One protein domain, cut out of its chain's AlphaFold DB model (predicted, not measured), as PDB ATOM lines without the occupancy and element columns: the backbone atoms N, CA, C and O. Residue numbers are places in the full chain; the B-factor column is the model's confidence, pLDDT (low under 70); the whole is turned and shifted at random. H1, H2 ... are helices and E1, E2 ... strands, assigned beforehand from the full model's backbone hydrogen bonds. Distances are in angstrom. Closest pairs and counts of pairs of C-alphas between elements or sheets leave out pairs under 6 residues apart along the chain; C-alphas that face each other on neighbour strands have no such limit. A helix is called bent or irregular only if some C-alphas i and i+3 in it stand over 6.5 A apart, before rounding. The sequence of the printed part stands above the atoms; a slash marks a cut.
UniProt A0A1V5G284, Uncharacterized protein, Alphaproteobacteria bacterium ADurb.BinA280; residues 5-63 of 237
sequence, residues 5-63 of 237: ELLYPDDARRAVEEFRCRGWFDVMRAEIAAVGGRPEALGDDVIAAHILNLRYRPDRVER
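Overview. This is residues 5 to 63 of the 237 residues of an uncharacterized protein of Alphaproteobacteria bacterium ADurb.BinA280 (UniProt A0A1V5G284). Two helices, H1 and H2, meet near their ends as an L, and the long stretch of residues 35 to 53, with no named element, runs back from the far end of H2 across the open side of the L toward the first residues of H1. There the short strand E1 lies beside residues 5 to 6, and residues 58 to 63 stick out as a free tail. The printed part has 59 residues, with two named helices and one named strand in the order H1, H2, E1; 27 residues, under half, are in named elements, and the class is mostly helix. It is only just loose, close to compact, with a radius of gyration of the C-alphas of 12.6 A and spans of 32 by 27 by 20 A.

Arrangement. H1, residues 9 to 21, is the longest helix. It only just touches H2, residues 24 to 34, with 3 pairs of C-alphas within 8 A, only at the corner by their link and with residues 16 to 20 of H1 alone. The closest C-alphas of the two helices, those of Phe 19 and Phe 25, are 5.2 A apart. Their lines are about perpendicular, at 78 degrees, and their centres are 16.4 A apart. E1, residues 54 to 56, is near H1, with 5 pairs of C-alphas within 10 A, and is apart from H2. E1 pairs with no named strand, but residues 5 to 6 pair with residues 54 to 55 of E1, antiparallel. In H1 and H2 every O i to N i+4 pair is within hydrogen-bond range.

Along the chain. H1 runs from Pro 9, C-alpha at (-25.673, 23.203, -49.211), to Cys 21 and is 18.5 A long from first to last C-alpha. H2 runs from Trp 24, C-alpha at (-9.388, 12.748, -46.413), to Ala 34 and is 15.2 A long. Neither helix is bent. E1 runs from Leu 54 to Tyr 56, whose C-alpha is at (-12.246, 29.204, -41.819).

Size, cuts and confidence. The two C-alphas farthest apart, those of Val 46 and Asp 59, are 34.2 A apart, and the C-alphas of Glu 5 and Arg 63, the first and last printed, are 17.3 A apart. The printed part has no cut. The link from H1 to H2, 2 residues, is tight, and the link from H2 to E1, 19 residues, is long. Residues 58 to 63 stand free. The mean pLDDT of the printed part is 82.9, and residue 47 and residues 62 to 63 are under 70.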
ATOM      1  N   GLU A   5     -16.890  31.173 -41.745       88.19
ATOM      2  CA  GLU A   5     -18.078  31.263 -42.592       88.19
ATOM      3  C   GLU A   5     -18.879  29.957 -42.529       88.19
ATOM      4  O   GLU A   5     -18.302  28.868 -42.485       88.19
ATOM      5  N   LEU A   6     -20.210  30.070 -42.549       88.44
ATOM      6  CA  LEU A   6     -21.115  28.930 -42.709       88.44
ATOM      7  C   LEU A   6     -21.086  28.443 -44.159       88.44
ATOM      8  O   LEU A   6     -21.062  29.254 -45.087       88.44
ATOM      9  N   LEU A   7     -21.118  27.126 -44.349       86.81
ATOM     10  CA  LEU A   7     -21.259  26.529 -45.674       86.81
ATOM     11  C   LEU A   7     -22.736  26.382 -46.030       86.81
ATOM     12  O   LEU A   7     -23.520  25.819 -45.264       86.81
ATOM     13  N   TYR A   8     -23.100  26.860 -47.216       88.31
ATOM     14  CA  TYR A   8     -24.399  26.580 -47.817       88.31
ATOM     15  C   TYR A   8     -24.400  25.184 -48.465       88.31
ATOM     16  O   TYR A   8     -23.327  24.639 -48.731       88.31
ATOM     17  N   PRO A   9     -25.575  24.591 -48.752       88.31
ATOM     18  CA  PRO A   9     -25.673  23.203 -49.211       88.31
ATOM     19  C   PRO A   9     -24.791  22.835 -50.416       88.31
ATOM     20  O   PRO A   9     -24.210  21.751 -50.438       88.31
ATOM     21  N   ASP A  10     -24.661  23.725 -51.406       88.38
ATOM     22  CA  ASP A  10     -23.793  23.495 -52.571       88.38
ATOM     23  C   ASP A  10     -22.306  23.517 -52.201       88.38
ATOM     24  O   ASP A  10     -21.542  22.657 -52.642       88.38
ATOM     25  N   ASP A  11     -21.891  24.464 -51.357       88.56
ATOM     26  CA  ASP A  11     -20.507  24.566 -50.896       88.56
ATOM     27  C   ASP A  11     -20.125  23.374 -50.011       88.56
ATOM     28  O   ASP A  11     -19.023  22.838 -50.135       88.56
ATOM     29  N   ALA A  12     -21.045  22.922 -49.156       88.94
ATOM     30  CA  ALA A  12     -20.865  21.740 -48.322       88.94
ATOM     31  C   ALA A  12     -20.693  20.475 -49.176       88.94
ATOM     32  O   ALA A  12     -19.763  19.703 -48.939       88.94
ATOM     33  N   ARG A  13     -21.529  20.286 -50.211       87.69
ATOM     34  CA  ARG A  13     -21.395  19.162 -51.155       87.69
ATOM     35  C   ARG A  13     -20.041  19.171 -51.859       87.69
ATOM     36  O   ARG A  13     -19.334  18.167 -51.818       87.69
ATOM     37  N   ARG A  14     -19.640  20.319 -52.413       89.19
ATOM     38  CA  ARG A  14     -18.341  20.478 -53.089       89.19
ATOM     39  C   ARG A  14     -17.161  20.222 -52.155       89.19
ATOM     40  O   ARG A  14     -16.181  19.604 -52.555       89.19
ATOM     41  N   ALA A  15     -17.248  20.680 -50.907       89.44
ATOM     42  CA  ALA A  15     -16.212  20.427 -49.914       89.44
ATOM     43  C   ALA A  15     -16.085  18.927 -49.602       89.44
ATOM     44  O   ALA A  15     -14.976  18.407 -49.542       89.44
ATOM     45  N   VAL A  16     -17.203  18.209 -49.460       88.75
ATOM     46  CA  VAL A  16     -17.186  16.755 -49.226       88.75
ATOM     47  C   VAL A  16     -16.628  15.995 -50.433       88.75
ATOM     48  O   VAL A  16     -15.858  15.053 -50.255       88.75
ATOM     49  N   GLU A  17     -16.976  16.399 -51.655       90.38
ATOM     50  CA  GLU A  17     -16.396  15.838 -52.882       90.38
ATOM     51  C   GLU A  17     -14.876  16.012 -52.910       90.38
ATOM     52  O   GLU A  17     -14.157  15.041 -53.140       90.38
ATOM     53  N   GLU A  18     -14.374  17.201 -52.575       91.00
ATOM     54  CA  GLU A  18     -12.935  17.457 -52.488       91.00
ATOM     55  C   GLU A  18     -12.258  16.566 -51.432       91.00
ATOM     56  O   GLU A  18     -11.193  15.998 -51.679       91.00
ATOM     57  N   PHE A  19     -12.895  16.381 -50.270       89.44
ATOM     58  CA  PHE A  19     -12.399  15.492 -49.214       89.44
ATOM     59  C   PHE A  19     -12.329  14.034 -49.675       89.44
ATOM     60  O   PHE A  19     -11.399  13.320 -49.297       89.44
ATOM     61  N   ARG A  20     -13.282  13.580 -50.497       88.94
ATOM     62  CA  ARG A  20     -13.249  12.240 -51.102       88.94
ATOM     63  C   ARG A  20     -12.143  12.135 -52.149       88.94
ATOM     64  O   ARG A  20     -11.347  11.207 -52.078       88.94
ATOM     65  N   CYS A  21     -12.034  13.107 -53.055       89.75
ATOM     66  CA  CYS A  21     -10.994  13.143 -54.089       89.75
ATOM     67  C   CYS A  21      -9.575  13.115 -53.504       89.75
ATOM     68  O   CYS A  21      -8.678  12.514 -54.088       89.75
ATOM     69  N   ARG A  22      -9.370  13.744 -52.342       87.25
ATOM     70  CA  ARG A  22      -8.079  13.772 -51.637       87.25
ATOM     71  C   ARG A  22      -7.851  12.598 -50.683       87.25
ATOM     72  O   ARG A  22      -6.796  12.534 -50.060       87.25
ATOM     73  N   GLY A  23      -8.829  11.705 -50.522       87.94
ATOM     74  CA  GLY A  23      -8.771  10.592 -49.569       87.94
ATOM     75  C   GLY A  23      -8.934  10.995 -48.097       87.94
ATOM     76  O   GLY A  23      -8.901  10.137 -47.219       87.94
ATOM     77  N   TRP A  24      -9.161  12.275 -47.786       87.25
ATOM     78  CA  TRP A  24      -9.388  12.748 -46.413       87.25
ATOM     79  C   TRP A  24     -10.657  12.166 -45.800       87.25
ATOM     80  O   TRP A  24     -10.699  11.888 -44.605       87.25
ATOM     81  N   PHE A  25     -11.677  11.919 -46.619       88.38
ATOM     82  CA  PHE A  25     -12.896  11.255 -46.167       88.38
ATOM     83  C   PHE A  25     -12.618   9.833 -45.645       88.38
ATOM     84  O   PHE A  25     -13.208   9.402 -44.654       88.38
ATOM     85  N   ASP A  26     -11.688   9.109 -46.273       86.06
ATOM     86  CA  ASP A  26     -11.302   7.761 -45.848       86.06
ATOM     87  C   ASP A  26     -10.480   7.783 -44.563       86.06
ATOM     88  O   ASP A  26     -10.708   6.954 -43.681       86.06
ATOM     89  N   VAL A  27      -9.602   8.780 -44.417       87.44
ATOM     90  CA  VAL A  27      -8.877   9.036 -43.164       87.44
ATOM     91  C   VAL A  27      -9.861   9.257 -42.016       87.44
ATOM     92  O   VAL A  27      -9.775   8.566 -41.005       87.44
ATOM     93  N   MET A  28     -10.862  10.125 -42.197       86.06
ATOM     94  CA  MET A  28     -11.882  10.380 -41.172       86.06
ATOM     95  C   MET A  28     -12.650   9.105 -40.784       86.06
ATOM     96  O   MET A  28     -12.914   8.869 -39.606       86.06
ATOM     97  N   ARG A  29     -12.995   8.244 -41.753       88.38
ATOM     98  CA  ARG A  29     -13.649   6.954 -41.464       88.38
ATOM     99  C   ARG A  29     -12.751   6.014 -40.664       88.38
ATOM    100  O   ARG A  29     -13.233   5.369 -39.731       88.38
ATOM    101  N   ALA A  30     -11.465   5.947 -41.003       83.25
ATOM    102  CA  ALA A  30     -10.494   5.140 -40.273       83.25
ATOM    103  C   ALA A  30     -10.316   5.634 -38.826       83.25
ATOM    104  O   ALA A  30     -10.288   4.823 -37.903       83.25
ATOM    105  N   GLU A  31     -10.275   6.951 -38.611       79.31
ATOM    106  CA  GLU A  31     -10.205   7.556 -37.273       79.31
ATOM    107  C   GLU A  31     -11.444   7.229 -36.427       79.31
ATOM    108  O   GLU A  31     -11.313   6.849 -35.262       79.31
ATOM    109  N   ILE A  32     -12.647   7.298 -37.014       81.50
ATOM    110  CA  ILE A  32     -13.892   6.899 -36.337       81.50
ATOM    111  C   ILE A  32     -13.840   5.420 -35.934       81.50
ATOM    112  O   ILE A  32     -14.222   5.077 -34.814       81.50
ATOM    113  N   ALA A  33     -13.353   4.541 -36.816       83.19
ATOM    114  CA  ALA A  33     -13.206   3.119 -36.513       83.19
ATOM    115  C   ALA A  33     -12.207   2.881 -35.368       83.19
ATOM    116  O   ALA A  33     -12.478   2.089 -34.465       83.19
ATOM    117  N   ALA A  34     -11.082   3.602 -35.368       77.25
ATOM    118  CA  ALA A  34     -10.015   3.457 -34.378       77.25
ATOM    119  C   ALA A  34     -10.468   3.774 -32.942       77.25
ATOM    120  O   ALA A  34      -9.935   3.208 -31.988       77.25
ATOM    121  N   VAL A  35     -11.474   4.637 -32.775       77.12
ATOM    122  CA  VAL A  35     -12.067   4.963 -31.466       77.12
ATOM    123  C   VAL A  35     -13.303   4.116 -31.124       77.12
ATOM    124  O   VAL A  35     -14.006   4.416 -30.160       77.12
ATOM    125  N   GLY A  36     -13.589   3.062 -31.899       82.81
ATOM    126  CA  GLY A  36     -14.752   2.185 -31.707       82.81
ATOM    127  C   GLY A  36     -16.089   2.808 -32.133       82.81
ATOM    128  O   GLY A  36     -17.146   2.392 -31.657       82.81
ATOM    129  N   GLY A  37     -16.053   3.834 -32.988       83.94
ATOM    130  CA  GLY A  37     -17.234   4.476 -33.561       83.94
ATOM    131  C   GLY A  37     -17.858   3.686 -34.721       83.94
ATOM    132  O   GLY A  37     -17.461   2.562 -35.014       83.94
ATOM    133  N   ARG A  38     -18.853   4.288 -35.389       87.62
ATOM    134  CA  ARG A  38     -19.539   3.731 -36.574       87.62
ATOM    135  C   ARG A  38     -19.174   4.539 -37.827       87.62
ATOM    136  O   ARG A  38     -19.789   5.588 -38.040       87.62
ATOM    137  N   PRO A  39     -18.181   4.119 -38.628       87.75
ATOM    138  CA  PRO A  39     -17.723   4.871 -39.800       87.75
ATOM    139  C   PRO A  39     -18.816   5.110 -40.843       87.75
ATOM    140  O   PRO A  39     -18.783   6.112 -41.551       87.75
ATOM    141  N   GLU A  40     -19.795   4.211 -40.921       87.00
ATOM    142  CA  GLU A  40     -20.903   4.258 -41.879       87.00
ATOM    143  C   GLU A  40     -21.864   5.416 -41.593       87.00
ATOM    144  O   GLU A  40     -22.567   5.861 -42.492       87.00
ATOM    145  N   ALA A  41     -21.874   5.936 -40.359       84.69
ATOM    146  CA  ALA A  41     -22.673   7.103 -40.002       84.69
ATOM    147  C   ALA A  41     -22.079   8.417 -40.549       84.69
ATOM    148  O   ALA A  41     -22.770   9.437 -40.585       84.69
ATOM    149  N   LEU A  42     -20.802   8.427 -40.960       85.50
ATOM    150  CA  LEU A  42     -20.172   9.609 -41.542       85.50
ATOM    151  C   LEU A  42     -20.630   9.784 -42.994       85.50
ATOM    152  O   LEU A  42     -20.235   9.027 -43.878       85.50
ATOM    153  N   GLY A  43     -21.415  10.832 -43.240       77.81
ATOM    154  CA  GLY A  43     -21.967  11.127 -44.564       77.81
ATOM    155  C   GLY A  43     -23.280  10.402 -44.860       77.81
ATOM    156  O   GLY A  43     -23.652  10.310 -46.025       77.81
ATOM    157  N   ASP A  44     -23.956   9.886 -43.830       80.81
ATOM    158  CA  ASP A  44     -25.330   9.399 -43.932       80.81
ATOM    159  C   ASP A  44     -26.300  10.593 -43.956       80.81
ATOM    160  O   ASP A  44     -26.515  11.260 -42.936       80.81
ATOM    161  N   ASP A  45     -26.898  10.846 -45.123       72.75
ATOM    162  CA  ASP A  45     -27.829  11.956 -45.356       72.75
ATOM    163  C   ASP A  45     -29.102  11.871 -44.488       72.75
ATOM    164  O   ASP A  45     -29.762  12.889 -44.262       72.75
ATOM    165  N   VAL A  46     -29.444  10.686 -43.963       73.12
ATOM    166  CA  VAL A  46     -30.568  10.495 -43.030       73.12
ATOM    167  C   VAL A  46     -30.216  11.024 -41.639       73.12
ATOM    168  O   VAL A  46     -31.084  11.526 -40.922       73.12
ATOM    169  N   ILE A  47     -28.943  10.928 -41.249       68.25
ATOM    170  CA  ILE A  47     -28.445  11.346 -39.932       68.25
ATOM    171  C   ILE A  47     -28.025  12.820 -39.956       68.25
ATOM    172  O   ILE A  47     -28.334  13.565 -39.023       68.25
ATOM    173  N   ALA A  48     -27.334  13.254 -41.012       72.44
ATOM    174  CA  ALA A  48     -26.924  14.638 -41.206       72.44
ATOM    175  C   ALA A  48     -26.773  14.962 -42.697       72.44
ATOM    176  O   ALA A  48     -25.850  14.489 -43.350       72.44
ATOM    177  N   ALA A  49     -27.616  15.868 -43.203       70.50
ATOM    178  CA  ALA A  49     -27.573  16.309 -44.601       70.50
ATOM    179  C   ALA A  49     -26.224  16.936 -45.015       70.50
ATOM    180  O   ALA A  49     -25.859  16.921 -46.188       70.50
ATOM    181  N   HIS A  50     -25.479  17.512 -44.061       78.50
ATOM    182  CA  HIS A  50     -24.171  18.122 -44.298       78.50
ATOM    183  C   HIS A  50     -23.211  17.803 -43.150       78.50
ATOM    184  O   HIS A  50     -23.426  18.227 -42.016       78.50
ATOM    185  N   ILE A  51     -22.123  17.097 -43.460       84.75
ATOM    186  CA  ILE A  51     -21.060  16.789 -42.489       84.75
ATOM    187  C   ILE A  51     -20.025  17.914 -42.344       84.75
ATOM    188  O   ILE A  51     -19.347  17.995 -41.326       84.75
ATOM    189  N   LEU A  52     -19.916  18.794 -43.346       86.00
ATOM    190  CA  LEU A  52     -19.087  19.998 -43.318       86.00
ATOM    191  C   LEU A  52     -20.015  21.212 -43.363       86.00
ATOM    192  O   LEU A  52     -20.728  21.413 -44.342       86.00
ATOM    193  N   ASN A  53     -20.020  22.011 -42.300       85.94
ATOM    194  CA  ASN A  53     -20.951  23.131 -42.122       85.94
ATOM    195  C   ASN A  53     -20.255  24.484 -41.895       85.94
ATOM    196  O   ASN A  53     -20.918  25.521 -41.884       85.94
ATOM    197  N   LEU A  54     -18.932  24.486 -41.732       88.12
ATOM    198  CA  LEU A  54     -18.121  25.671 -41.470       88.12
ATOM    199  C   LEU A  54     -16.827  25.610 -42.286       88.12
ATOM    200  O   LEU A  54     -16.245  24.541 -42.463       88.12
ATOM    201  N   ARG A  55     -16.343  26.772 -42.725       86.00
ATOM    202  CA  ARG A  55     -14.970  26.960 -43.212       86.00
ATOM    203  C   ARG A  55     -14.328  28.145 -42.518       86.00
ATOM    204  O   ARG A  55     -15.007  29.089 -42.122       86.00
ATOM    205  N   TYR A  56     -13.012  28.121 -42.414       86.69
ATOM    206  CA  TYR A  56     -12.246  29.204 -41.819       86.69
ATOM    207  C   TYR A  56     -10.913  29.367 -42.533       86.69
ATOM    208  O   TYR A  56     -10.431  28.454 -43.209       86.69
ATOM    209  N   ARG A  57     -10.299  30.540 -42.381       78.69
ATOM    210  CA  ARG A  57      -8.949  30.754 -42.900       78.69
ATOM    211  C   ARG A  57      -7.912  30.202 -41.920       78.69
ATOM    212  O   ARG A  57      -8.003  30.530 -40.738       78.69
ATOM    213  N   PRO A  58      -6.910  29.429 -42.374       72.38
ATOM    214  CA  PRO A  58      -5.888  28.874 -41.486       72.38
ATOM    215  C   PRO A  58      -5.144  29.922 -40.643       72.38
ATOM    216  O   PRO A  58      -4.837  29.656 -39.489       72.38
ATOM    217  N   ASP A  59      -4.916  31.133 -41.170       75.38
ATOM    218  CA  ASP A  59      -4.264  32.251 -40.460       75.38
ATOM    219  C   ASP A  59      -5.141  32.895 -39.370       75.38
ATOM    220  O   ASP A  59      -4.693  33.794 -38.661       75.38
ATOM    221  N   ARG A  60      -6.402  32.468 -39.255       73.06
ATOM    222  CA  ARG A  60      -7.397  32.985 -38.304       73.06
ATOM    223  C   ARG A  60      -7.884  31.927 -37.319       73.06
ATOM    224  O   ARG A  60      -8.873  32.161 -36.630       73.06
ATOM    225  N   VAL A  61      -7.196  30.790 -37.254       75.06
ATOM    226  CA  VAL A  61      -7.461  29.723 -36.289       75.06
ATOM    227  C   VAL A  61      -6.401  29.758 -35.211       75.06
ATOM    228  O   VAL A  61      -5.219  29.565 -35.483       75.06
ATOM    229  N   GLU A  62      -6.845  29.917 -33.975       63.06
ATOM    230  CA  GLU A  62      -6.034  29.611 -32.811       63.06
ATOM    231  C   GLU A  62      -6.361  28.184 -32.367       63.06
ATOM    232  O   GLU A  62      -7.502  27.864 -32.030       63.06
ATOM    233  N   ARG A  63      -5.371  27.290 -32.430       54.50
ATOM    234  CA  ARG A  63      -5.530  25.924 -31.927       54.50
ATOM    235  C   ARG A  63      -5.290  25.942 -30.424       54.50
ATOM    236  O   ARG A  63      -4.167  26.184 -29.992       54.50
TER     237      ARG A  63